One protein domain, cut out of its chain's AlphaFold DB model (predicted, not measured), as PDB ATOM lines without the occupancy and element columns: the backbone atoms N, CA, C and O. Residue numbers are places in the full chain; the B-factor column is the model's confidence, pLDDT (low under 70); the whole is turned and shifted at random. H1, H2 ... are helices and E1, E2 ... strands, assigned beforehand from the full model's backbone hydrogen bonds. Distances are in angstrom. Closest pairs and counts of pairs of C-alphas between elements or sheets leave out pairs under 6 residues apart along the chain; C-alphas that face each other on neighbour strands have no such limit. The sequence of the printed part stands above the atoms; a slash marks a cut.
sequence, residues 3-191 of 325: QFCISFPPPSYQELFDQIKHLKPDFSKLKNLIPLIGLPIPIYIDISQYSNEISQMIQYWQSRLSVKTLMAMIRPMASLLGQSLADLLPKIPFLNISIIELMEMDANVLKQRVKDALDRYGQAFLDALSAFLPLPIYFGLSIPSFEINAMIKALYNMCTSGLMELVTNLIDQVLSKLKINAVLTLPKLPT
ATOM      1  N   GLN A   3     179.129 186.185 111.679       83.31
ATOM      2  CA  GLN A   3     178.303 185.148 112.282       83.31
ATOM      3  C   GLN A   3     178.448 183.868 111.463       83.31
ATOM      4  O   GLN A   3     178.162 183.858 110.265       83.31
ATOM      5  N   PHE A   4     178.863 182.788 112.114       85.38
ATOM      6  CA  PHE A   4     178.963 181.467 111.504       85.38
ATOM      7  C   PHE A   4     177.860 180.581 112.065       85.38
ATOM      8  O   PHE A   4     177.700 180.497 113.279       85.38
ATOM      9  N   CYS A   5     177.099 179.918 111.198       89.12
ATOM     10  CA  CYS A   5     175.993 179.049 111.589       89.12
ATOM     11  C   CYS A   5     176.217 177.632 111.070       89.12
ATOM     12  O   CYS A   5     176.562 177.453 109.905       89.12
ATOM     13  N   ILE A   6     175.922 176.632 111.901       90.44
ATOM     14  CA  ILE A   6     175.818 175.234 111.466       90.44
ATOM     15  C   ILE A   6     174.387 174.728 111.663       90.44
ATOM     16  O   ILE A   6     173.697 175.121 112.609       90.44
ATOM     17  N   SER A   7     173.938 173.857 110.767       90.62
ATOM     18  CA  SER A   7     172.631 173.187 110.775       90.62
ATOM     19  C   SER A   7     172.802 171.741 110.299       90.62
ATOM     20  O   SER A   7     173.909 171.365 109.940       90.62
ATOM     21  N   PHE A   8     171.758 170.905 110.339       86.19
ATOM     22  CA  PHE A   8     171.855 169.525 109.844       86.19
ATOM     23  C   PHE A   8     171.573 169.410 108.330       86.19
ATOM     24  O   PHE A   8     170.510 169.875 107.889       86.19
ATOM     25  N   PRO A   9     172.427 168.704 107.557       84.62
ATOM     26  CA  PRO A   9     173.650 168.010 107.992       84.62
ATOM     27  C   PRO A   9     174.781 168.983 108.379       84.62
ATOM     28  O   PRO A   9     174.987 169.963 107.662       84.62
ATOM     29  N   PRO A  10     175.489 168.751 109.506       85.44
ATOM     30  CA  PRO A  10     176.559 169.640 109.934       85.44
ATOM     31  C   PRO A  10     177.733 169.566 108.959       85.44
ATOM     32  O   PRO A  10     178.034 168.476 108.466       85.44
ATOM     33  N   PRO A  11     178.453 170.678 108.731       88.31
ATOM     34  CA  PRO A  11     179.731 170.611 108.043       88.31
ATOM     35  C   PRO A  11     180.699 169.705 108.814       88.31
ATOM     36  O   PRO A  11     180.645 169.607 110.050       88.31
ATOM     37  N   SER A  12     181.584 169.037 108.083       85.75
ATOM     38  CA  SER A  12     182.637 168.198 108.653       85.75
ATOM     39  C   SER A  12     183.600 169.018 109.513       85.75
ATOM     40  O   SER A  12     183.707 170.239 109.380       85.75
ATOM     41  N   TYR A  13     184.351 168.340 110.389       87.31
ATOM     42  CA  TYR A  13     185.378 169.011 111.189       87.31
ATOM     43  C   TYR A  13     186.377 169.779 110.315       87.31
ATOM     44  O   TYR A  13     186.670 170.932 110.609       87.31
ATOM     45  N   GLN A  14     186.860 169.161 109.231       86.44
ATOM     46  CA  GLN A  14     187.807 169.791 108.313       86.44
ATOM     47  C   GLN A  14     187.236 171.079 107.710       86.44
ATOM     48  O   GLN A  14     187.919 172.098 107.701       86.44
ATOM     49  N   GLU A  15     185.981 171.054 107.251       88.50
ATOM     50  CA  GLU A  15     185.327 172.233 106.675       88.50
ATOM     51  C   GLU A  15     185.174 173.356 107.705       88.50
ATOM     52  O   GLU A  15     185.463 174.510 107.391       88.50
ATOM     53  N   LEU A  16     184.765 173.034 108.937       88.25
ATOM     54  CA  LEU A  16     184.653 174.028 110.010       88.25
ATOM     55  C   LEU A  16     186.018 174.590 110.394       88.25
ATOM     56  O   LEU A  16     186.162 175.803 110.521       88.25
ATOM     57  N   PHE A  17     187.022 173.726 110.531       87.06
ATOM     58  CA  PHE A  17     188.386 174.134 110.837       87.06
ATOM     59  C   PHE A  17     188.932 175.060 109.750       87.06
ATOM     60  O   PHE A  17     189.431 176.134 110.065       87.06
ATOM     61  N   ASP A  18     188.785 174.716 108.471       85.62
ATOM     62  CA  ASP A  18     189.266 175.549 107.367       85.62
ATOM     63  C   ASP A  18     188.587 176.921 107.302       85.62
ATOM     64  O   ASP A  18     189.248 177.902 106.950       85.62
ATOM     65  N   GLN A  19     187.309 177.012 107.684       84.44
ATOM     66  CA  GLN A  19     186.578 178.281 107.741       84.44
ATOM     67  C   GLN A  19     187.088 179.213 108.843       84.44
ATOM     68  O   GLN A  19     187.104 180.429 108.647       84.44
ATOM     69  N   ILE A  20     187.498 178.667 109.993       81.94
ATOM     70  CA  ILE A  20     187.777 179.476 111.189       81.94
ATOM     71  C   ILE A  20     189.239 179.469 111.635       81.94
ATOM     72  O   ILE A  20     189.602 180.294 112.462       81.94
ATOM     73  N   LYS A  21     190.115 178.625 111.072       79.25
ATOM     74  CA  LYS A  21     191.528 178.496 111.492       79.25
ATOM     75  C   LYS A  21     192.332 179.795 111.429       79.25
ATOM     76  O   LYS A  21     193.340 179.916 112.123       79.25
ATOM     77  N   HIS A  22     191.913 180.759 110.611       77.69
ATOM     78  CA  HIS A  22     192.555 182.072 110.494       77.69
ATOM     79  C   HIS A  22     191.984 183.121 111.457       77.69
ATOM     80  O   HIS A  22     192.624 184.146 111.695       77.69
ATOM     81  N   LEU A  23     190.800 182.871 112.015       71.38
ATOM     82  CA  LEU A  23     190.175 183.723 113.013       71.38
ATOM     83  C   LEU A  23     190.827 183.362 114.340       71.38
ATOM     84  O   LEU A  23     190.524 182.310 114.873       71.38
ATOM     85  N   LYS A  24     191.728 184.190 114.873       73.81
ATOM     86  CA  LYS A  24     192.277 184.012 116.227       73.81
ATOM     87  C   LYS A  24     191.409 184.759 117.253       73.81
ATOM     88  O   LYS A  24     191.851 185.814 117.709       73.81
ATOM     89  N   PRO A  25     190.159 184.345 117.570       66.88
ATOM     90  CA  PRO A  25     189.339 185.109 118.486       66.88
ATOM     91  C   PRO A  25     189.911 185.019 119.894       66.88
ATOM     92  O   PRO A  25     190.434 183.996 120.327       66.88
ATOM     93  N   ASP A  26     189.733 186.097 120.639       71.31
ATOM     94  CA  ASP A  26     189.894 186.067 122.080       71.31
ATOM     95  C   ASP A  26     188.695 185.323 122.693       71.31
ATOM     96  O   ASP A  26     187.591 185.871 122.789       71.31
ATOM     97  N   PHE A  27     188.897 184.061 123.089       70.88
ATOM     98  CA  PHE A  27     187.847 183.217 123.672       70.88
ATOM     99  C   PHE A  27     187.224 183.820 124.935       70.88
ATOM    100  O   PHE A  27     186.044 183.586 125.198       70.88
ATOM    101  N   SER A  28     187.952 184.658 125.682       67.50
ATOM    102  CA  SER A  28     187.396 185.353 126.851       67.50
ATOM    103  C   SER A  28     186.323 186.387 126.466       67.50
ATOM    104  O   SER A  28     185.418 186.685 127.255       67.50
ATOM    105  N   LYS A  29     186.373 186.905 125.229       68.75
ATOM    106  CA  LYS A  29     185.375 187.822 124.661       68.75
ATOM    107  C   LYS A  29     184.191 187.085 124.035       68.75
ATOM    108  O   LYS A  29     183.136 187.691 123.843       68.75
ATOM    109  N   LEU A  30     184.306 185.781 123.789       70.75
ATOM    110  CA  LEU A  30     183.240 184.938 123.251       70.75
ATOM    111  C   LEU A  30     182.256 184.482 124.350       70.75
ATOM    112  O   LEU A  30     181.977 183.298 124.531       70.75
ATOM    113  N   LYS A  31     181.687 185.444 125.089       62.97
ATOM    114  CA  LYS A  31     180.825 185.195 126.266       62.97
ATOM    115  C   LYS A  31     179.583 184.348 125.965       62.97
ATOM    116  O   LYS A  31     179.040 183.715 126.865       62.97
ATOM    117  N   ASN A  32     179.157 184.294 124.704       70.50
ATOM    118  CA  ASN A  32     177.997 183.514 124.284       70.50
ATOM    119  C   ASN A  32     178.312 182.021 124.062       70.50
ATOM    120  O   ASN A  32     177.378 181.240 123.901       70.50
ATOM    121  N   LEU A  33     179.579 181.579 124.081       73.19
ATOM    122  CA  LEU A  33     179.912 180.164 123.841       73.19
ATOM    123  C   LEU A  33     179.371 179.234 124.922       73.19
ATOM    124  O   LEU A  33     178.833 178.177 124.591       73.19
ATOM    125  N   ILE A  34     179.464 179.633 126.195       72.38
ATOM    126  CA  ILE A  34     178.930 178.844 127.312       72.38
ATOM    127  C   ILE A  34     177.430 178.571 127.106       72.38
ATOM    128  O   ILE A  34     177.062 177.401 126.991       72.38
ATOM    129  N   PRO A  35     176.545 179.584 126.983       74.94
ATOM    130  CA  PRO A  35     175.115 179.318 126.830       74.94
ATOM    131  C   PRO A  35     174.746 178.678 125.479       74.94
ATOM    132  O   PRO A  35     173.784 177.906 125.401       74.94
ATOM    133  N   LEU A  36     175.486 178.966 124.399       79.12
ATOM    134  CA  LEU A  36     175.136 178.474 123.063       79.12
ATOM    135  C   LEU A  36     175.547 177.022 122.839       79.12
ATOM    136  O   LEU A  36     174.704 176.220 122.423       79.12
ATOM    137  N   ILE A  37     176.811 176.693 123.112       81.19
ATOM    138  CA  ILE A  37     177.418 175.394 122.789       81.19
ATOM    139  C   ILE A  37     177.877 174.606 124.017       81.19
ATOM    140  O   ILE A  37     178.295 173.461 123.865       81.19
ATOM    141  N   GLY A  38     177.751 175.159 125.226       78.88
ATOM    142  CA  GLY A  38     178.121 174.461 126.460       78.88
ATOM    143  C   GLY A  38     179.629 174.288 126.634       78.88
ATOM    144  O   GLY A  38     180.050 173.379 127.344       78.88
ATOM    145  N   LEU A  39     180.438 175.119 125.968       81.06
ATOM    146  CA  LEU A  39     181.895 175.087 126.080       81.06
ATOM    147  C   LEU A  39     182.323 175.776 127.389       81.06
ATOM    148  O   LEU A  39     181.990 176.950 127.560       81.06
ATOM    149  N   PRO A  40     183.038 175.100 128.309       75.69
ATOM    150  CA  PRO A  40     183.512 175.727 129.541       75.69
ATOM    151  C   PRO A  40     184.561 176.808 129.249       75.69
ATOM    152  O   PRO A  40     185.395 176.639 128.361       75.69
ATOM    153  N   ILE A  41     184.537 177.908 130.012       73.81
ATOM    154  CA  ILE A  41     185.534 178.987 129.924       73.81
ATOM    155  C   ILE A  41     186.147 179.226 131.318       73.81
ATOM    156  O   ILE A  41     185.389 179.499 132.255       73.81
ATOM    157  N   PRO A  42     187.488 179.175 131.458       71.50
ATOM    158  CA  PRO A  42     188.447 178.809 130.414       71.50
ATOM    159  C   PRO A  42     188.362 177.306 130.084       71.50
ATOM    160  O   PRO A  42     188.077 176.479 130.959       71.50
ATOM    161  N   ILE A  43     188.596 176.956 128.814       75.56
ATOM    162  CA  ILE A  43     188.534 175.565 128.327       75.56
ATOM    163  C   ILE A  43     189.537 174.724 129.122       75.56
ATOM    164  O   ILE A  43     189.176 173.738 129.773       75.56
ATOM    165  N   TYR A  44     190.779 175.199 129.167       75.31
ATOM    166  CA  TYR A  44     191.854 174.687 130.003       75.31
ATOM    167  C   TYR A  44     192.240 175.768 131.013       75.31
ATOM    168  O   TYR A  44     192.307 176.941 130.670       75.31
ATOM    169  N   ILE A  45     192.448 175.387 132.274       69.56
ATOM    170  CA  ILE A  45     192.714 176.363 133.345       69.56
ATOM    171  C   ILE A  45     194.132 176.938 133.214       69.56
ATOM    172  O   ILE A  45     194.335 178.121 133.468       69.56
ATOM    173  N   ASP A  46     195.081 176.109 132.776       69.50
ATOM    174  CA  ASP A  46     196.513 176.379 132.940       69.50
ATOM    175  C   ASP A  46     197.257 176.629 131.618       69.50
ATOM    176  O   ASP A  46     198.422 177.017 131.631       69.50
ATOM    177  N   ILE A  47     196.619 176.379 130.470       70.38
ATOM    178  CA  ILE A  47     197.250 176.441 129.143       70.38
ATOM    179  C   ILE A  47     196.271 177.080 128.160       70.38
ATOM    180  O   ILE A  47     195.109 176.695 128.130       70.38
ATOM    181  N   SER A  48     196.741 177.998 127.315       73.56
ATOM    182  CA  SER A  48     195.988 178.441 126.138       73.56
ATOM    183  C   SER A  48     196.723 178.005 124.879       73.56
ATOM    184  O   SER A  48     197.884 178.354 124.669       73.56
ATOM    185  N   GLN A  49     196.057 177.178 124.075       77.94
ATOM    186  CA  GLN A  49     196.575 176.655 122.813       77.94
ATOM    187  C   GLN A  49     195.515 176.830 121.747       77.94
ATOM    188  O   GLN A  49     194.517 176.112 121.719       77.94
ATOM    189  N   TYR A  50     195.747 177.795 120.871       78.94
ATOM    190  CA  TYR A  50     194.734 178.295 119.962       78.94
ATOM    191  C   TYR A  50     194.154 177.198 119.056       78.94
ATOM    192  O   TYR A  50     192.930 177.064 118.972       78.94
ATOM    193  N   SER A  51     194.990 176.373 118.409       80.69
ATOM    194  CA  SER A  51     194.456 175.335 117.509       80.69
ATOM    195  C   SER A  51     193.642 174.268 118.250       80.69
ATOM    196  O   SER A  51     192.630 173.782 117.738       80.69
ATOM    197  N   ASN A  52     194.033 173.957 119.487       81.69
ATOM    198  CA  ASN A  52     193.316 173.035 120.354       81.69
ATOM    199  C   ASN A  52     191.985 173.645 120.822       81.69
ATOM    200  O   ASN A  52     190.944 173.010 120.690       81.69
ATOM    201  N   GLU A  53     191.975 174.891 121.291       83.12
ATOM    202  CA  GLU A  53     190.756 175.597 121.712       83.12
ATOM    203  C   GLU A  53     189.733 175.723 120.570       83.12
ATOM    204  O   GLU A  53     188.540 175.493 120.782       83.12
ATOM    205  N   ILE A  54     190.191 175.996 119.343       85.00
ATOM    206  CA  ILE A  54     189.347 175.964 118.139       85.00
ATOM    207  C   ILE A  54     188.768 174.567 117.913       85.00
ATOM    208  O   ILE A  54     187.569 174.429 117.657       85.00
ATOM    209  N   SER A  55     189.588 173.523 118.051       87.19
ATOM    210  CA  SER A  55     189.122 172.139 117.945       87.19
ATOM    211  C   SER A  55     188.048 171.819 118.987       87.19
ATOM    212  O   SER A  55     187.002 171.268 118.637       87.19
ATOM    213  N   GLN A  56     188.250 172.234 120.243       86.94
ATOM    214  CA  GLN A  56     187.259 172.077 121.308       86.94
ATOM    215  C   GLN A  56     185.958 172.801 120.952       86.94
ATOM    216  O   GLN A  56     184.883 172.206 121.012       86.94
ATOM    217  N   MET A  57     186.034 174.060 120.515       87.88
ATOM    218  CA  MET A  57     184.854 174.824 120.118       87.88
ATOM    219  C   MET A  57     184.044 174.101 119.032       87.88
ATOM    220  O   MET A  57     182.830 173.959 119.186       87.88
ATOM    221  N   ILE A  58     184.694 173.591 117.979       89.56
ATOM    222  CA  ILE A  58     184.020 172.848 116.899       89.56
ATOM    223  C   ILE A  58     183.322 171.592 117.444       89.56
ATOM    224  O   ILE A  58     182.141 171.373 117.161       89.56
ATOM    225  N   GLN A  59     184.020 170.788 118.250       90.12
ATOM    226  CA  GLN A  59     183.483 169.540 118.803       90.12
ATOM    227  C   GLN A  59     182.252 169.783 119.692       90.12
ATOM    228  O   GLN A  59     181.236 169.087 119.564       90.12
ATOM    229  N   TYR A  60     182.301 170.798 120.563       89.88
ATOM    230  CA  TYR A  60     181.163 171.191 121.406       89.88
ATOM    231  C   TYR A  60     180.003 171.735 120.569       89.88
ATOM    232  O   TYR A  60     178.844 171.392 120.813       89.88
ATOM    233  N   TRP A  61     180.296 172.519 119.531       91.00
ATOM    234  CA  TRP A  61     179.284 173.059 118.629       91.00
ATOM    235  C   TRP A  61     178.510 171.952 117.902       91.00
ATOM    236  O   TRP A  61     177.274 171.939 117.926       91.00
ATOM    237  N   GLN A  62     179.224 170.972 117.344       92.06
ATOM    238  CA  GLN A  62     178.638 169.793 116.700       92.06
ATOM    239  C   GLN A  62     177.869 168.903 117.694       92.06
ATOM    240  O   GLN A  62     176.764 168.441 117.387       92.06
ATOM    241  N   SER A  63     178.390 168.708 118.911       91.56
ATOM    242  CA  SER A  63     177.716 167.933 119.972       91.56
ATOM    243  C   SER A  63     176.382 168.568 120.351       91.56
ATOM    244  O   SER A  63     175.337 167.914 120.386       91.56
ATOM    245  N   ARG A  64     176.392 169.884 120.567       91.19
ATOM    246  CA  ARG A  64     175.203 170.649 120.930       91.19
ATOM    247  C   ARG A  64     174.150 170.621 119.830       91.19
ATOM    248  O   ARG A  64     172.964 170.450 120.124       91.19
ATOM    249  N   LEU A  65     174.570 170.791 118.576       93.50
ATOM    250  CA  LEU A  65     173.673 170.709 117.428       93.50
ATOM    251  C   LEU A  65     173.010 169.328 117.366       93.50
ATOM    252  O   LEU A  65     171.796 169.252 117.163       93.50
ATOM    253  N   SER A  66     173.780 168.259 117.590       94.44
ATOM    254  CA  SER A  66     173.293 166.873 117.583       94.44
ATOM    255  C   SER A  66     172.206 166.660 118.636       94.44
ATOM    256  O   SER A  66     171.086 166.276 118.299       94.44
ATOM    257  N   VAL A  67     172.455 167.032 119.895       93.38
ATOM    258  CA  VAL A  67     171.438 166.896 120.953       93.38
ATOM    259  C   VAL A  67     170.181 167.711 120.633       93.38
ATOM    260  O   VAL A  67     169.072 167.181 120.708       93.38
ATOM    261  N   LYS A  68     170.315 168.981 120.218       93.31
ATOM    262  CA  LYS A  68     169.146 169.818 119.878       93.31
ATOM    263  C   LYS A  68     168.334 169.237 118.718       93.31
ATOM    264  O   LYS A  68     167.107 169.309 118.738       93.31
ATOM    265  N   THR A  69     168.999 168.660 117.726       95.94
ATOM    266  CA  THR A  69     168.352 168.105 116.532       95.94
ATOM    267  C   THR A  69     167.619 166.802 116.849       95.94
ATOM    268  O   THR A  69     166.483 166.631 116.409       95.94
ATOM    269  N   LEU A  70     168.186 165.926 117.688       96.44
ATOM    270  CA  LEU A  70     167.477 164.741 118.193       96.44
ATOM    271  C   LEU A  70     166.262 165.148 119.034       96.44
ATOM    272  O   LEU A  70     165.159 164.655 118.811       96.44
ATOM    273  N   MET A  71     166.419 166.120 119.936       95.00
ATOM    274  CA  MET A  71     165.314 166.629 120.755       95.00
ATOM    275  C   MET A  71     164.190 167.264 119.927       95.00
ATOM    276  O   MET A  71     163.016 167.121 120.282       95.00
ATOM    277  N   ALA A  72     164.523 167.937 118.822       95.31
ATOM    278  CA  ALA A  72     163.542 168.480 117.886       95.31
ATOM    279  C   ALA A  72     162.702 167.377 117.221       95.31
ATOM    280  O   ALA A  72     161.529 167.607 116.940       95.31
ATOM    281  N   MET A  73     163.267 166.180 117.030       97.06
ATOM    282  CA  MET A  73     162.543 165.007 116.532       97.06
ATOM    283  C   MET A  73     161.702 164.325 117.614       97.06
ATOM    284  O   MET A  73     160.527 164.039 117.392       97.06
ATOM    285  N   ILE A  74     162.276 164.107 118.799       96.75
ATOM    286  CA  ILE A  74     161.628 163.373 119.899       96.75
ATOM    287  C   ILE A  74     160.341 164.065 120.348       96.75
ATOM    288  O   ILE A  74     159.318 163.407 120.504       96.75
ATOM    289  N   ARG A  75     160.369 165.388 120.548       95.19
ATOM    290  CA  ARG A  75     159.231 166.154 121.088       95.19
ATOM    291  C   ARG A  75     157.915 165.945 120.314       95.19
ATOM    292  O   ARG A  75     156.933 165.547 120.942       95.19
ATOM    293  N   PRO A  76     157.849 166.191 118.992       96.50
ATOM    294  CA  PRO A  76     156.621 165.988 118.228       96.50
ATOM    295  C   PRO A  76     156.230 164.508 118.119       96.50
ATOM    296  O   PRO A  76     155.039 164.208 118.169       96.50
ATOM    297  N   MET A  77     157.192 163.580 118.032       97.75
ATOM    298  CA  MET A  77     156.892 162.140 117.997       97.75
ATOM    299  C   MET A  77     156.274 161.660 119.316       97.75
ATOM    300  O   MET A  77     155.221 161.028 119.304       97.75
ATOM    301  N   ALA A  78     156.869 162.020 120.455       96.50
ATOM    302  CA  ALA A  78     156.346 161.706 121.782       96.50
ATOM    303  C   ALA A  78     154.941 162.295 121.987       96.50
ATOM    304  O   ALA A  78     154.035 161.593 122.435       96.50
ATOM    305  N   SER A  79     154.737 163.552 121.573       95.88
ATOM    306  CA  SER A  79     153.427 164.214 121.608       95.88
ATOM    307  C   SER A  79     152.376 163.458 120.787       95.88
ATOM    308  O   SER A  79     151.304 163.138 121.302       95.88
ATOM    309  N   LEU A  80     152.698 163.073 119.544       96.00
ATOM    310  CA  LEU A  80     151.799 162.277 118.701       96.00
ATOM    311  C   LEU A  80     151.448 160.931 119.352       96.00
ATOM    312  O   LEU A  80     150.318 160.449 119.233       96.00
ATOM    313  N   LEU A  81     152.404 160.303 120.035       96.81
ATOM    314  CA  LEU A  81     152.207 159.031 120.726       96.81
ATOM    315  C   LEU A  81     151.471 159.177 122.069       96.81
ATOM    316  O   LEU A  81     150.985 158.171 122.579       96.81
ATOM    317  N   GLY A  82     151.310 160.395 122.595       95.75
ATOM    318  CA  GLY A  82     150.730 160.648 123.918       95.75
ATOM    319  C   GLY A  82     151.672 160.274 125.068       95.75
ATOM    320  O   GLY A  82     151.207 159.957 126.158       95.75
ATOM    321  N   GLN A  83     152.982 160.263 124.815       95.62
ATOM    322  CA  GLN A  83     154.014 159.910 125.789       95.62
ATOM    323  C   GLN A  83     154.575 161.161 126.473       95.62
ATOM    324  O   GLN A  83     154.758 162.210 125.851       95.62
ATOM    325  N   SER A  84     154.886 161.038 127.762       92.69
ATOM    326  CA  SER A  84     155.575 162.079 128.526       92.69
ATOM    327  C   SER A  84     157.044 162.143 128.120       92.69
ATOM    328  O   SER A  84     157.768 161.155 128.211       92.69
ATOM    329  N   LEU A  85     157.511 163.324 127.708       90.12
ATOM    330  CA  LEU A  85     158.915 163.518 127.340       90.12
ATOM    331  C   LEU A  85     159.862 163.214 128.508       90.12
ATOM    332  O   LEU A  85     160.917 162.629 128.295       90.12
ATOM    333  N   ALA A  86     159.488 163.596 129.732       87.00
ATOM    334  CA  ALA A  86     160.324 163.392 130.912       87.00
ATOM    335  C   ALA A  86     160.558 161.904 131.214       87.00
ATOM    336  O   ALA A  86     161.639 161.546 131.672       87.00
ATOM    337  N   ASP A  87     159.578 161.053 130.899       88.69
ATOM    338  CA  ASP A  87     159.650 159.610 131.154       88.69
ATOM    339  C   ASP A  87     160.456 158.869 130.076       88.69
ATOM    340  O   ASP A  87     160.970 157.781 130.324       88.69
ATOM    341  N   LEU A  88     160.584 159.457 128.881       90.81
ATOM    342  CA  LEU A  88     161.342 158.882 127.767       90.81
ATOM    343  C   LEU A  88     162.840 159.171 127.845       90.81
ATOM    344  O   LEU A  88     163.647 158.393 127.336       90.81
ATOM    345  N   LEU A  89     163.222 160.323 128.399       90.44
ATOM    346  CA  LEU A  89     164.610 160.769 128.349       90.44
ATOM    347  C   LEU A  89     165.467 160.017 129.373       90.44
ATOM    348  O   LEU A  89     165.163 160.047 130.568       90.44
ATOM    349  N   PRO A  90     166.582 159.397 128.946       82.38
ATOM    350  CA  PRO A  90     167.462 158.708 129.870       82.38
ATOM    351  C   PRO A  90     168.131 159.704 130.826       82.38
ATOM    352  O   PRO A  90     168.470 160.835 130.462       82.38
ATOM    353  N   LYS A  91     168.353 159.254 132.062       86.94
ATOM    354  CA  LYS A  91     169.221 159.955 133.011       86.94
ATOM    355  C   LYS A  91     170.676 159.625 132.733       86.94
ATOM    356  O   LYS A  91     171.007 158.504 132.356       86.94
ATOM    357  N   ILE A  92     171.544 160.589 133.004       89.19
ATOM    358  CA  ILE A  92     172.986 160.416 132.908       89.19
ATOM    359  C   ILE A  92     173.479 159.665 134.157       89.19
ATOM    360  O   ILE A  92     173.303 160.175 135.274       89.19
ATOM    361  N   PRO A  93     174.089 158.473 134.001       87.06
ATOM    362  CA  PRO A  93     174.648 157.714 135.116       87.06
ATOM    363  C   PRO A  93     175.627 158.548 135.949       87.06
ATOM    364  O   PRO A  93     176.334 159.400 135.415       87.06
ATOM    365  N   PHE A  94     175.668 158.300 137.262       92.81
ATOM    366  CA  PHE A  94     176.520 158.967 138.268       92.81
ATOM    367  C   PHE A  94     176.275 160.469 138.497       92.81
ATOM    368  O   PHE A  94     176.438 160.931 139.626       92.81
ATOM    369  N   LEU A  95     175.821 161.216 137.488       91.38
ATOM    370  CA  LEU A  95     175.457 162.632 137.617       91.38
ATOM    371  C   LEU A  95     174.003 162.833 138.064       91.38
ATOM    372  O   LEU A  95     173.685 163.872 138.640       91.38
ATOM    373  N   ASN A  96     173.132 161.845 137.811       85.75
ATOM    374  CA  ASN A  96     171.694 161.871 138.118       85.75
ATOM    375  C   ASN A  96     170.991 163.144 137.606       85.75
ATOM    376  O   ASN A  96     170.110 163.687 138.269       85.75
ATOM    377  N   ILE A  97     171.391 163.607 136.421       90.31
ATOM    378  CA  ILE A  97     170.733 164.692 135.688       90.31
ATOM    379  C   ILE A  97     170.102 164.137 134.415       90.31
ATOM    380  O   ILE A  97     170.602 163.175 133.826       90.31
ATOM    381  N   SER A  98     168.993 164.728 133.998       89.06
ATOM    382  CA  SER A  98     168.381 164.490 132.694       89.06
ATOM    383  C   SER A  98     169.160 165.190 131.578       89.06
ATOM    384  O   SER A  98     169.958 166.100 131.809       89.06
ATOM    385  N   ILE A  99     168.888 164.802 130.333       89.19
ATOM    386  CA  ILE A  99     169.441 165.478 129.152       89.19
ATOM    387  C   ILE A  99     168.952 166.930 129.051       89.19
ATOM    388  O   ILE A  99     169.698 167.791 128.595       89.19
ATOM    389  N   ILE A 100     167.722 167.229 129.486       88.56
ATOM    390  CA  ILE A 100     167.215 168.611 129.507       88.56
ATOM    391  C   ILE A 100     168.047 169.444 130.483       88.56
ATOM    392  O   ILE A 100     168.565 170.487 130.092       88.56
ATOM    393  N   GLU A 101     168.259 168.936 131.700       89.69
ATOM    394  CA  GLU A 101     169.109 169.598 132.693       89.69
ATOM    395  C   GLU A 101     170.541 169.765 132.187       89.69
ATOM    396  O   GLU A 101     171.089 170.852 132.315       89.69
ATOM    397  N   LEU A 102     171.139 168.743 131.557       89.31
ATOM    398  CA  LEU A 102     172.463 168.861 130.931       89.31
ATOM    399  C   LEU A 102     172.500 170.015 129.923       89.31
ATOM    400  O   LEU A 102     173.473 170.763 129.863       89.31
ATOM    401  N   MET A 103     171.448 170.155 129.115       85.81
ATOM    402  CA  MET A 103     171.405 171.176 128.081       85.81
ATOM    403  C   MET A 103     171.216 172.581 128.655       85.81
ATOM    404  O   MET A 103     171.738 173.534 128.087       85.81
ATOM    405  N   GLU A 104     170.513 172.738 129.765       88.31
ATOM    406  CA  GLU A 104     170.276 174.045 130.392       88.31
ATOM    407  C   GLU A 104     171.371 174.436 131.395       88.31
ATOM    408  O   GLU A 104     171.489 175.605 131.759       88.31
ATOM    409  N   MET A 105     172.190 173.473 131.824       88.44
ATOM    410  CA  MET A 105     173.244 173.668 132.812       88.44
ATOM    411  C   MET A 105     174.389 174.537 132.286       88.44
ATOM    412  O   MET A 105     174.852 174.397 131.154       88.44
ATOM    413  N   ASP A 106     174.897 175.399 133.167       87.69
ATOM    414  CA  ASP A 106     176.137 176.131 132.940       87.69
ATOM    415  C   ASP A 106     177.332 175.168 132.791       87.69
ATOM    416  O   ASP A 106     177.494 174.216 133.560       87.69
ATOM    417  N   ALA A 107     178.195 175.424 131.808       86.75
ATOM    418  CA  ALA A 107     179.298 174.527 131.476       86.75
ATOM    419  C   ALA A 107     180.321 174.374 132.619       86.75
ATOM    420  O   ALA A 107     180.890 173.293 132.794       86.75
ATOM    421  N   ASN A 108     180.533 175.414 133.433       86.88
ATOM    422  CA  ASN A 108     181.430 175.338 134.587       86.88
ATOM    423  C   ASN A 108     180.793 174.546 135.736       86.88
ATOM    424  O   ASN A 108     181.487 173.788 136.418       86.88
ATOM    425  N   VAL A 109     179.471 174.635 135.908       90.56
ATOM    426  CA  VAL A 109     178.731 173.768 136.843       90.56
ATOM    427  C   VAL A 109     178.821 172.301 136.413       90.56
ATOM    428  O   VAL A 109     179.070 171.436 137.254       90.56
ATOM    429  N   LEU A 110     178.680 172.007 135.115       91.38
ATOM    430  CA  LEU A 110     178.865 170.650 134.590       91.38
ATOM    431  C   LEU A 110     180.284 170.137 134.859       91.38
ATOM    432  O   LEU A 110     180.446 169.021 135.352       91.38
ATOM    433  N   LYS A 111     181.304 170.963 134.598       90.62
ATOM    434  CA  LYS A 111     182.710 170.638 134.874       90.62
ATOM    435  C   LYS A 111     182.929 170.258 136.336       90.62
ATOM    436  O   LYS A 111     183.563 169.240 136.611       90.62
ATOM    437  N   GLN A 112     182.354 171.023 137.263       91.00
ATOM    438  CA  GLN A 112     182.438 170.713 138.686       91.00
ATOM    439  C   GLN A 112     181.728 169.397 139.028       91.00
ATOM    440  O   GLN A 112     182.304 168.570 139.722       91.00
ATOM    441  N   ARG A 113     180.533 169.140 138.483       93.44
ATOM    442  CA  ARG A 113     179.815 167.876 138.726       93.44
ATOM    443  C   ARG A 113     180.562 166.649 138.212       93.44
ATOM    444  O   ARG A 113     180.527 165.609 138.860       93.44
ATOM    445  N   VAL A 114     181.221 166.753 137.057       94.56
ATOM    446  CA  VAL A 114     182.057 165.671 136.515       94.56
ATOM    447  C   VAL A 114     183.263 165.425 137.415       94.56
ATOM    448  O   VAL A 114     183.569 164.270 137.704       94.56
ATOM    449  N   LYS A 115     183.897 166.492 137.915       93.94
ATOM    450  CA  LYS A 115     184.979 166.384 138.897       93.94
ATOM    451  C   LYS A 115     184.505 165.698 140.181       93.94
ATOM    452  O   LYS A 115     185.103 164.714 140.593       93.94
ATOM    453  N   ASP A 116     183.385 166.141 140.746       95.38
ATOM    454  CA  ASP A 116     182.820 165.554 141.967       95.38
ATOM    455  C   ASP A 116     182.438 164.076 141.769       95.38
ATOM    456  O   ASP A 116     182.601 163.254 142.674       95.38
ATOM    457  N   ALA A 117     181.931 163.710 140.587       96.31
ATOM    458  CA  ALA A 117     181.611 162.326 140.251       96.31
ATOM    459  C   ALA A 117     182.867 161.458 140.120       96.31
ATOM    460  O   ALA A 117     182.879 160.335 140.627       96.31
ATOM    461  N   LEU A 118     183.926 161.973 139.493       95.94
ATOM    462  CA  LEU A 118     185.215 161.295 139.427       95.94
ATOM    463  C   LEU A 118     185.803 161.089 140.827       95.94
ATOM    464  O   LEU A 118     186.175 159.968 141.162       95.94
ATOM    465  N   ASP A 119     185.809 162.129 141.661       95.81
ATOM    466  CA  ASP A 119     186.338 162.072 143.028       95.81
ATOM    467  C   ASP A 119     185.552 161.075 143.899       95.81
ATOM    468  O   ASP A 119     186.123 160.369 144.733       95.81
ATOM    469  N   ARG A 120     184.231 160.981 143.697       97.06
ATOM    470  CA  ARG A 120     183.350 160.115 144.493       97.06
ATOM    471  C   ARG A 120     183.319 158.660 144.030       97.06
ATOM    472  O   ARG A 120     183.204 157.767 144.868       97.06
ATOM    473  N   TYR A 121     183.325 158.416 142.722       97.00
ATOM    474  CA  TYR A 121     183.062 157.091 142.144       97.00
ATOM    475  C   TYR A 121     184.274 156.482 141.427       97.00
ATOM    476  O   TYR A 121     184.264 155.282 141.143       97.00
ATOM    477  N   GLY A 122     185.318 157.269 141.151       94.56
ATOM    478  CA  GLY A 122     186.578 156.812 140.570       94.56
ATOM    479  C   GLY A 122     186.385 155.973 139.307       94.56
ATOM    480  O   GLY A 122     185.702 156.377 138.365       94.56
ATOM    481  N   GLN A 123     186.966 154.770 139.305       94.94
ATOM    482  CA  GLN A 123     186.956 153.866 138.154       94.94
ATOM    483  C   GLN A 123     185.544 153.487 137.688       94.94
ATOM    484  O   GLN A 123     185.321 153.394 136.489       94.94
ATOM    485  N   ALA A 124     184.568 153.355 138.592       96.12
ATOM    486  CA  ALA A 124     183.200 153.007 138.202       96.12
ATOM    487  C   ALA A 124     182.563 154.078 137.297       96.12
ATOM    488  O   ALA A 124     181.784 153.753 136.400       96.12
ATOM    489  N   PHE A 125     182.914 155.351 137.503       95.88
ATOM    490  CA  PHE A 125     182.480 156.436 136.625       95.88
ATOM    491  C   PHE A 125     183.194 156.384 135.269       95.88
ATOM    492  O   PHE A 125     182.549 156.545 134.235       95.88
ATOM    493  N   LEU A 126     184.498 156.092 135.255       95.00
ATOM    494  CA  LEU A 126     185.267 155.922 134.017       95.00
ATOM    495  C   LEU A 126     184.761 154.738 133.182       95.00
ATOM    496  O   LEU A 126     184.587 154.868 131.971       95.00
ATOM    497  N   ASP A 127     184.462 153.610 133.824       94.31
ATOM    498  CA  ASP A 127     183.948 152.404 133.172       94.31
ATOM    499  C   ASP A 127     182.598 152.666 132.501       94.31
ATOM    500  O   ASP A 127     182.357 152.204 131.384       94.31
ATOM    501  N   ALA A 128     181.742 153.477 133.125       93.56
ATOM    502  CA  ALA A 128     180.462 153.874 132.548       93.56
ATOM    503  C   ALA A 128     180.599 154.759 131.300       93.56
ATOM    504  O   ALA A 128     179.690 154.796 130.473       93.56
ATOM    505  N   LEU A 129     181.736 155.443 131.141       94.00
ATOM    506  CA  LEU A 129     182.053 156.247 129.961       94.00
ATOM    507  C   LEU A 129     182.892 155.489 128.925       94.00
ATOM    508  O   LEU A 129     183.050 155.986 127.812       94.00
ATOM    509  N   SER A 130     183.404 154.299 129.245       92.94
ATOM    510  CA  SER A 130     184.408 153.570 128.445       92.94
ATOM    511  C   SER A 130     183.995 153.255 127.002       92.94
ATOM    512  O   SER A 130     184.848 153.120 126.128       92.94
ATOM    513  N   ALA A 131     182.691 153.198 126.714       92.25
ATOM    514  CA  ALA A 131     182.188 153.052 125.346       92.25
ATOM    515  C   ALA A 131     182.517 154.264 124.446       92.25
ATOM    516  O   ALA A 131     182.589 154.121 123.225       92.25
ATOM    517  N   PHE A 132     182.734 155.440 125.045       92.56
ATOM    518  CA  PHE A 132     182.966 156.725 124.372       92.56
ATOM    519  C   PHE A 132     184.234 157.455 124.853       92.56
ATOM    520  O   PHE A 132     184.613 158.477 124.276       92.56
ATOM    521  N   LEU A 133     184.886 156.948 125.902       94.06
ATOM    522  CA  LEU A 133     186.103 157.484 126.497       94.06
ATOM    523  C   LEU A 133     187.216 156.433 126.405       94.06
ATOM    524  O   LEU A 133     187.152 155.424 127.108       94.06
ATOM    525  N   PRO A 134     188.248 156.651 125.576       90.94
ATOM    526  CA  PRO A 134     189.393 155.754 125.549       90.94
ATOM    527  C   PRO A 134     190.115 155.746 126.899       90.94
ATOM    528  O   PRO A 134     190.358 156.805 127.472       90.94
ATOM    529  N   LEU A 135     190.483 154.558 127.387       90.50
ATOM    530  CA  LEU A 135     191.227 154.379 128.636       90.50
ATOM    531  C   LEU A 135     192.585 153.702 128.363       90.50
ATOM    532  O   LEU A 135     192.626 152.756 127.575       90.50
ATOM    533  N   PRO A 136     193.696 154.159 128.984       89.69
ATOM    534  CA  PRO A 136     193.811 155.375 129.801       89.69
ATOM    535  C   PRO A 136     193.510 156.636 128.975       89.69
ATOM    536  O   PRO A 136     193.771 156.646 127.770       89.69
ATOM    537  N   ILE A 137     192.960 157.682 129.608       91.94
ATOM    538  CA  ILE A 137     192.489 158.888 128.897       91.94
ATOM    539  C   ILE A 137     193.614 159.498 128.074       91.94
ATOM    540  O   ILE A 137     193.422 159.722 126.888       91.94
ATOM    541  N   TYR A 138     194.805 159.643 128.652       91.56
ATOM    542  CA  TYR A 138     196.025 159.970 127.925       91.56
ATOM    543  C   TYR A 138     197.138 159.001 128.335       91.56
ATOM    544  O   TYR A 138     197.336 158.716 129.515       91.56
ATOM    545  N   PHE A 139     197.865 158.448 127.363       87.94
ATOM    546  CA  PHE A 139     198.979 157.542 127.652       87.94
ATOM    547  C   PHE A 139     200.176 158.315 128.209       87.94
ATOM    548  O   PHE A 139     200.651 159.256 127.580       87.94
ATOM    549  N   GLY A 140     200.670 157.904 129.381       85.06
ATOM    550  CA  GLY A 140     201.858 158.500 130.004       85.06
ATOM    551  C   GLY A 140     201.682 159.947 130.479       85.06
ATOM    552  O   GLY A 140     202.667 160.578 130.852       85.06
ATOM    553  N   LEU A 141     200.452 160.471 130.475       85.44
ATOM    554  CA  LEU A 141     200.118 161.829 130.893       85.44
ATOM    555  C   LEU A 141     198.961 161.779 131.886       85.44
ATOM    556  O   LEU A 141     198.006 161.037 131.681       85.44
ATOM    557  N   SER A 142     199.036 162.607 132.924       86.44
ATOM    558  CA  SER A 142     197.900 162.896 133.793       86.44
ATOM    559  C   SER A 142     197.728 164.403 133.861       86.44
ATOM    560  O   SER A 142     198.569 165.112 134.415       86.44
ATOM    561  N   ILE A 143     196.674 164.891 133.213       85.94
ATOM    562  CA  ILE A 143     196.369 166.320 133.117       85.94
ATOM    563  C   ILE A 143     194.892 166.486 133.483       85.94
ATOM    564  O   ILE A 143     194.035 166.447 132.595       85.94
ATOM    565  N   PRO A 144     194.567 166.676 134.777       85.50
ATOM    566  CA  PRO A 144     193.187 166.627 135.256       85.50
ATOM    567  C   PRO A 144     192.237 167.568 134.506       85.50
ATOM    568  O   PRO A 144     191.107 167.207 134.194       85.50
ATOM    569  N   SER A 145     192.690 168.775 134.156       80.81
ATOM    570  CA  SER A 145     191.861 169.739 133.424       80.81
ATOM    571  C   SER A 145     191.485 169.259 132.013       80.81
ATOM    572  O   SER A 145     190.382 169.551 131.552       80.81
ATOM    573  N   PHE A 146     192.354 168.490 131.353       85.56
ATOM    574  CA  PHE A 146     192.125 167.933 130.019       85.56
ATOM    575  C   PHE A 146     191.263 166.671 130.111       85.56
ATOM    576  O   PHE A 146     190.318 166.499 129.344       85.56
ATOM    577  N   GLU A 147     191.534 165.825 131.103       90.69
ATOM    578  CA  GLU A 147     190.785 164.593 131.354       90.69
ATOM    579  C   GLU A 147     189.308 164.872 131.645       90.69
ATOM    580  O   GLU A 147     188.435 164.224 131.070       90.69
ATOM    581  N   ILE A 148     189.010 165.892 132.459       90.94
ATOM    582  CA  ILE A 148     187.626 166.311 132.724       90.94
ATOM    583  C   ILE A 148     186.927 166.761 131.433       90.94
ATOM    584  O   ILE A 148     185.771 166.402 131.205       90.94
ATOM    585  N   ASN A 149     187.612 167.491 130.547       87.88
ATOM    586  CA  ASN A 149     187.037 167.883 129.258       87.88
ATOM    587  C   ASN A 149     186.764 166.661 128.362       87.88
ATOM    588  O   ASN A 149     185.703 166.594 127.738       87.88
ATOM    589  N   ALA A 150     187.666 165.676 128.331       90.81
ATOM    590  CA  ALA A 150     187.461 164.427 127.596       90.81
ATOM    591  C   ALA A 150     186.262 163.624 128.140       90.81
ATOM    592  O   ALA A 150     185.481 163.081 127.352       90.81
ATOM    593  N   MET A 151     186.063 163.601 129.465       93.38
ATOM    594  CA  MET A 151     184.890 162.986 130.106       93.38
ATOM    595  C   MET A 151     183.588 163.703 129.735       93.38
ATOM    596  O   MET A 151     182.598 163.044 129.422       93.38
ATOM    597  N   ILE A 152     183.575 165.040 129.716       91.88
ATOM    598  CA  ILE A 152     182.400 165.822 129.293       91.88
ATOM    599  C   ILE A 152     182.013 165.489 127.847       91.88
ATOM    600  O   ILE A 152     180.836 165.275 127.558       91.88
ATOM    601  N   LYS A 153     182.982 165.370 126.934       90.56
ATOM    602  CA  LYS A 153     182.699 164.944 125.552       90.56
ATOM    603  C   LYS A 153     182.139 163.529 125.486       90.56
ATOM    604  O   LYS A 153     181.169 163.290 124.770       90.56
ATOM    605  N   ALA A 154     182.707 162.599 126.254       92.81
ATOM    606  CA  ALA A 154     182.192 161.236 126.335       92.81
ATOM    607  C   ALA A 154     180.740 161.204 126.849       92.81
ATOM    608  O   ALA A 154     179.921 160.460 126.311       92.81
ATOM    609  N   LEU A 155     180.388 162.068 127.810       92.31
ATOM    610  CA  LEU A 155     179.010 162.244 128.283       92.31
ATOM    611  C   LEU A 155     178.071 162.738 127.175       92.31
ATOM    612  O   LEU A 155     176.984 162.183 127.009       92.31
ATOM    613  N   TYR A 156     178.478 163.740 126.388       91.31
ATOM    614  CA  TYR A 156     177.684 164.212 125.246       91.31
ATOM    615  C   TYR A 156     177.508 163.134 124.170       91.31
ATOM    616  O   TYR A 156     176.404 162.973 123.641       91.31
ATOM    617  N   ASN A 157     178.556 162.364 123.880       91.44
ATOM    618  CA  ASN A 157     178.511 161.245 122.939       91.44
ATOM    619  C   ASN A 157     177.565 160.135 123.420       91.44
ATOM    620  O   ASN A 157     176.716 159.678 122.656       91.44
ATOM    621  N   MET A 158     177.628 159.779 124.705       91.50
ATOM    622  CA  MET A 158     176.705 158.829 125.330       91.50
ATOM    623  C   MET A 158     175.251 159.308 125.245       91.50
ATOM    624  O   MET A 158     174.372 158.542 124.845       91.50
ATOM    625  N   CYS A 159     174.988 160.579 125.566       91.56
ATOM    626  CA  CYS A 159     173.648 161.158 125.449       91.56
ATOM    627  C   CYS A 159     173.155 161.126 124.000       91.56
ATOM    628  O   CYS A 159     172.021 160.737 123.745       91.56
ATOM    629  N   THR A 160     174.009 161.500 123.046       93.00
ATOM    630  CA  THR A 160     173.680 161.492 121.614       93.00
ATOM    631  C   THR A 160     173.325 160.083 121.147       93.00
ATOM    632  O   THR A 160     172.275 159.900 120.536       93.00
ATOM    633  N   SER A 161     174.126 159.079 121.510       93.00
ATOM    634  CA  SER A 161     173.851 157.676 121.186       93.00
ATOM    635  C   SER A 161     172.510 157.199 121.759       93.00
ATOM    636  O   SER A 161     171.711 156.613 121.032       93.00
ATOM    637  N   GLY A 162     172.223 157.485 123.035       93.62
ATOM    638  CA  GLY A 162     170.952 157.097 123.662       93.62
ATOM    639  C   GLY A 162     169.737 157.801 123.049       93.62
ATOM    640  O   GLY A 162     168.688 157.193 122.845       93.62
ATOM    641  N   LEU A 163     169.875 159.078 122.686       95.56
ATOM    642  CA  LEU A 163     168.826 159.819 121.983       95.56
ATOM    643  C   LEU A 163     168.598 159.299 120.557       95.56
ATOM    644  O   LEU A 163     167.462 159.316 120.093       95.56
ATOM    645  N   MET A 164     169.640 158.844 119.856       95.75
ATOM    646  CA  MET A 164     169.497 158.235 118.530       95.75
ATOM    647  C   MET A 164     168.695 156.936 118.598       95.75
ATOM    648  O   MET A 164     167.783 156.748 117.796       95.75
ATOM    649  N   GLU A 165     168.986 156.074 119.574       95.12
ATOM    650  CA  GLU A 165     168.210 154.854 119.819       95.12
ATOM    651  C   GLU A 165     166.743 155.180 120.133       95.12
ATOM    652  O   GLU A 165     165.830 154.623 119.519       95.12
ATOM    653  N   LEU A 166     166.510 156.155 121.020       96.62
ATOM    654  CA  LEU A 166     165.165 156.628 121.341       96.62
ATOM    655  C   LEU A 166     164.428 157.148 120.098       96.62
ATOM    656  O   LEU A 166     163.271 156.789 119.888       96.62
ATOM    657  N   VAL A 167     165.071 157.964 119.258       97.00
ATOM    658  CA  VAL A 167     164.462 158.473 118.018       97.00
ATOM    659  C   VAL A 167     164.099 157.333 117.073       97.00
ATOM    660  O   VAL A 167     162.985 157.331 116.560       97.00
ATOM    661  N   THR A 168     164.984 156.359 116.857       96.81
ATOM    662  CA  THR A 168     164.688 155.201 116.001       96.81
ATOM    663  C   THR A 168     163.476 154.424 116.520       96.81
ATOM    664  O   THR A 168     162.537 154.174 115.765       96.81
ATOM    665  N   ASN A 169     163.418 154.158 117.828       96.69
ATOM    666  CA  ASN A 169     162.278 153.478 118.450       96.69
ATOM    667  C   ASN A 169     160.972 154.288 118.347       96.69
ATOM    668  O   ASN A 169     159.888 153.718 118.203       96.69
ATOM    669  N   LEU A 170     161.046 155.618 118.446       97.94
ATOM    670  CA  LEU A 170     159.887 156.500 118.278       97.94
ATOM    671  C   LEU A 170     159.424 156.559 116.821       97.94
ATOM    672  O   LEU A 170     158.219 156.584 116.580       97.94
ATOM    673  N   ILE A 171     160.350 156.545 115.857       98.12
ATOM    674  CA  ILE A 171     160.030 156.482 114.428       98.12
ATOM    675  C   ILE A 171     159.198 155.232 114.143       98.12
ATOM    676  O   ILE A 171     158.112 155.362 113.580       98.12
ATOM    677  N   ASP A 172     159.628 154.056 114.600       97.19
ATOM    678  CA  ASP A 172     158.894 152.803 114.376       97.19
ATOM    679  C   ASP A 172     157.477 152.842 114.975       97.19
ATOM    680  O   ASP A 172     156.495 152.458 114.329       97.19
ATOM    681  N   GLN A 173     157.338 153.388 116.186       97.75
ATOM    682  CA  GLN A 173     156.035 153.572 116.831       97.75
ATOM    683  C   GLN A 173     155.135 154.546 116.064       97.75
ATOM    684  O   GLN A 173     153.938 154.291 115.900       97.75
ATOM    685  N   VAL A 174     155.688 155.660 115.580       97.81
ATOM    686  CA  VAL A 174     154.948 156.650 114.790       97.81
ATOM    687  C   VAL A 174     154.508 156.061 113.452       97.81
ATOM    688  O   VAL A 174     153.345 156.221 113.085       97.81
ATOM    689  N   LEU A 175     155.390 155.350 112.746       97.62
ATOM    690  CA  LEU A 175     155.059 154.679 111.487       97.62
ATOM    691  C   LEU A 175     153.905 153.694 111.681       97.62
ATOM    692  O   LEU A 175     152.941 153.720 110.914       97.62
ATOM    693  N   SER A 176     153.945 152.905 112.758       97.19
ATOM    694  CA  SER A 176     152.860 151.992 113.129       97.19
ATOM    695  C   SER A 176     151.550 152.733 113.425       97.19
ATOM    696  O   SER A 176     150.506 152.411 112.849       97.19
ATOM    697  N   LYS A 177     151.592 153.792 114.249       96.81
ATOM    698  CA  LYS A 177     150.411 154.599 114.606       96.81
ATOM    699  C   LYS A 177     149.767 155.267 113.391       96.81
ATOM    700  O   LYS A 177     148.541 155.333 113.307       96.81
ATOM    701  N   LEU A 178     150.584 155.747 112.457       96.31
ATOM    702  CA  LEU A 178     150.140 156.395 111.223       96.31
ATOM    703  C   LEU A 178     149.863 155.403 110.082       96.31
ATOM    704  O   LEU A 178     149.396 155.823 109.024       96.31
ATOM    705  N   LYS A 179     150.118 154.104 110.286       96.38
ATOM    706  CA  LYS A 179     150.000 153.045 109.269       96.38
ATOM    707  C   LYS A 179     150.818 153.336 108.002       96.38
ATOM    708  O   LYS A 179     150.384 153.032 106.891       96.38
ATOM    709  N   ILE A 180     151.996 153.933 108.165       96.38
ATOM    710  CA  ILE A 180     152.925 154.221 107.068       96.38
ATOM    711  C   ILE A 180     153.824 153.001 106.864       96.38
ATOM    712  O   ILE A 180     154.543 152.594 107.772       96.38
ATOM    713  N   ASN A 181     153.810 152.435 105.656       94.19
ATOM    714  CA  ASN A 181     154.677 151.316 105.293       94.19
ATOM    715  C   ASN A 181     156.040 151.825 104.794       94.19
ATOM    716  O   ASN A 181     156.274 151.934 103.590       94.19
ATOM    717  N   ALA A 182     156.913 152.177 105.731       95.44
ATOM    718  CA  ALA A 182     158.298 152.556 105.480       95.44
ATOM    719  C   ALA A 182     159.197 151.930 106.549       95.44
ATOM    720  O   ALA A 182     158.727 151.595 107.633       95.44
ATOM    721  N   VAL A 183     160.488 151.781 106.252       94.06
ATOM    722  CA  VAL A 183     161.471 151.229 107.192       94.06
ATOM    723  C   VAL A 183     162.695 152.129 107.204       94.06
ATOM    724  O   VAL A 183     163.274 152.414 106.153       94.06
ATOM    725  N   LEU A 184     163.090 152.572 108.395       95.56
ATOM    726  CA  LEU A 184     164.358 153.255 108.591       95.56
ATOM    727  C   LEU A 184     165.479 152.211 108.626       95.56
ATOM    728  O   LEU A 184     165.500 151.333 109.482       95.56
ATOM    729  N   THR A 185     166.427 152.317 107.698       93.50
ATOM    730  CA  THR A 185     167.645 151.499 107.700       93.50
ATOM    731  C   THR A 185     168.834 152.376 108.056       93.50
ATOM    732  O   THR A 185     169.054 153.424 107.446       93.50
ATOM    733  N   LEU A 186     169.585 151.964 109.076       94.81
ATOM    734  CA  LEU A 186     170.751 152.688 109.572       94.81
ATOM    735  C   LEU A 186     172.000 151.818 109.444       94.81
ATOM    736  O   LEU A 186     171.928 150.615 109.711       94.81
ATOM    737  N   PRO A 187     173.150 152.402 109.075       93.44
ATOM    738  CA  PRO A 187     174.403 151.682 109.168       93.44
ATOM    739  C   PRO A 187     174.773 151.453 110.635       93.44
ATOM    740  O   PRO A 187     174.423 152.242 111.518       93.44
ATOM    741  N   LYS A 188     175.487 150.356 110.896       91.75
ATOM    742  CA  LYS A 188     175.971 150.031 112.239       91.75
ATOM    743  C   LYS A 188     176.972 151.101 112.676       91.75
ATOM    744  O   LYS A 188     177.975 151.315 111.998       91.75
ATOM    745  N   LEU A 189     176.718 151.731 113.822       92.81
ATOM    746  CA  LEU A 189     177.713 152.591 114.450       92.81
ATOM    747  C   LEU A 189     178.896 151.745 114.927       92.81
ATOM    748  O   LEU A 189     178.679 150.735 115.605       92.81
ATOM    749  N   PRO A 190     180.131 152.142 114.598       93.75
ATOM    750  CA  PRO A 190     181.291 151.471 115.139       93.75
ATOM    751  C   PRO A 190     181.421 151.741 116.632       93.75
ATOM    752  O   PRO A 190     181.041 152.802 117.126       93.75
ATOM    753  N   THR A 191     181.992 150.781 117.345       94.44
ATOM    754  CA  THR A 191     182.404 150.925 118.740       94.44
ATOM    755  C   THR A 191     183.829 151.456 118.826       94.44
ATOM    756  O   THR A 191     184.642 151.275 117.916       94.44
TER     757      THR A 191
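This is residues 3 to 191 of the 325 residues of an uncharacterized protein of Acinetobacter kyonggiensis (UniProt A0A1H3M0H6). Two long helices, H3 and H8, run side by side the same way and make the core and the long axis. H1 crosses H3 steeply near its beginning, at residues 54 to 59, and the one strand, E1, comes near H3 with its end at Ser 7, both on the side of H3 away from H8, while H6 and H7 form a corner packed on the first half of H8, and residues 179 to 191 fold back from the end of H8. The printed part has 189 residues with eight named helices and one named strand, in the order E1, H1 to H8, and its class is mostly helix. It is compact, with a radius of gyration of the C-alphas of 18.1 A and spans of 57 by 41 by 29 A.

H8, residues 144 to 178, touches H3, residues 50 to 81, at a shallow tilt of 26 degrees, the same way, and the closest C-alphas are those of Val 67 and Thr 160, 5.9 A apart. H6, residues 107 to 121, touches H8 with residues 110 to 115 alone and is about perpendicular to it, at 80 degrees; the closest C-alphas are those of Lys 115 and Ile 148, 6.7 A apart. H7, residues 123 to 129, touches H8 at a steep tilt of 45 degrees, with the C-alphas of Leu 129 and Ala 154 closest, 6.2 A apart. H6 and H7 touch only at the corner, and only just, with 3 pairs of C-alphas within 8 A, the closest being Leu 118 and Phe 125 at 6.2 A. H3 is the hub, touching four helices. H1, residues 13 to 20, touches it at a steep tilt of 62 degrees, opposite ways, with the C-alphas of Tyr 13 and Ile 58 closest, 7.0 A apart. H2, residues 33 to 37, touches H3, with the C-alphas of Ile 37 and Trp 61 closest, 5.1 A apart. H4, residues 85 to 88, touches H3 through the C-alphas of Ala 78 and Leu 85, 6.4 A apart. H5, residues 99 to 104, is near H3, and close but not clearly touching H8, with the C-alphas of Ile 99 and Cys 159 closest, 7.1 A apart. E1, residues 3 to 7, pairs with no named strand; its closest C-alpha to H3 is that of Ser 7, 7.2 A from that of Leu 65. Each O i to N i+4 pair is within hydrogen-bond range in H1, H2, H5, H6 and H7; the figures are 27 of 28 in H3 and 30 of 31 in H8, and H4 is too short for such a pair.

H8 is 50.4 A long, H3 46.7 A and H6 20.8 A. E1 begins at C-alpha 3, (178.303, 185.148, 112.282), and H8 ends at C-alpha 178, (150.140, 156.395, 111.223).

The C-alphas of Asp 46 and Lys 179, the two farthest apart, are 57.2 A apart. The printed part has no cut. The links H1 to H2, H2 to H3 and H7 to H8 are long. The mean pLDDT of the printed part is 88.7; residues 25, 28 to 29, 31 and 45 to 46 are under 70.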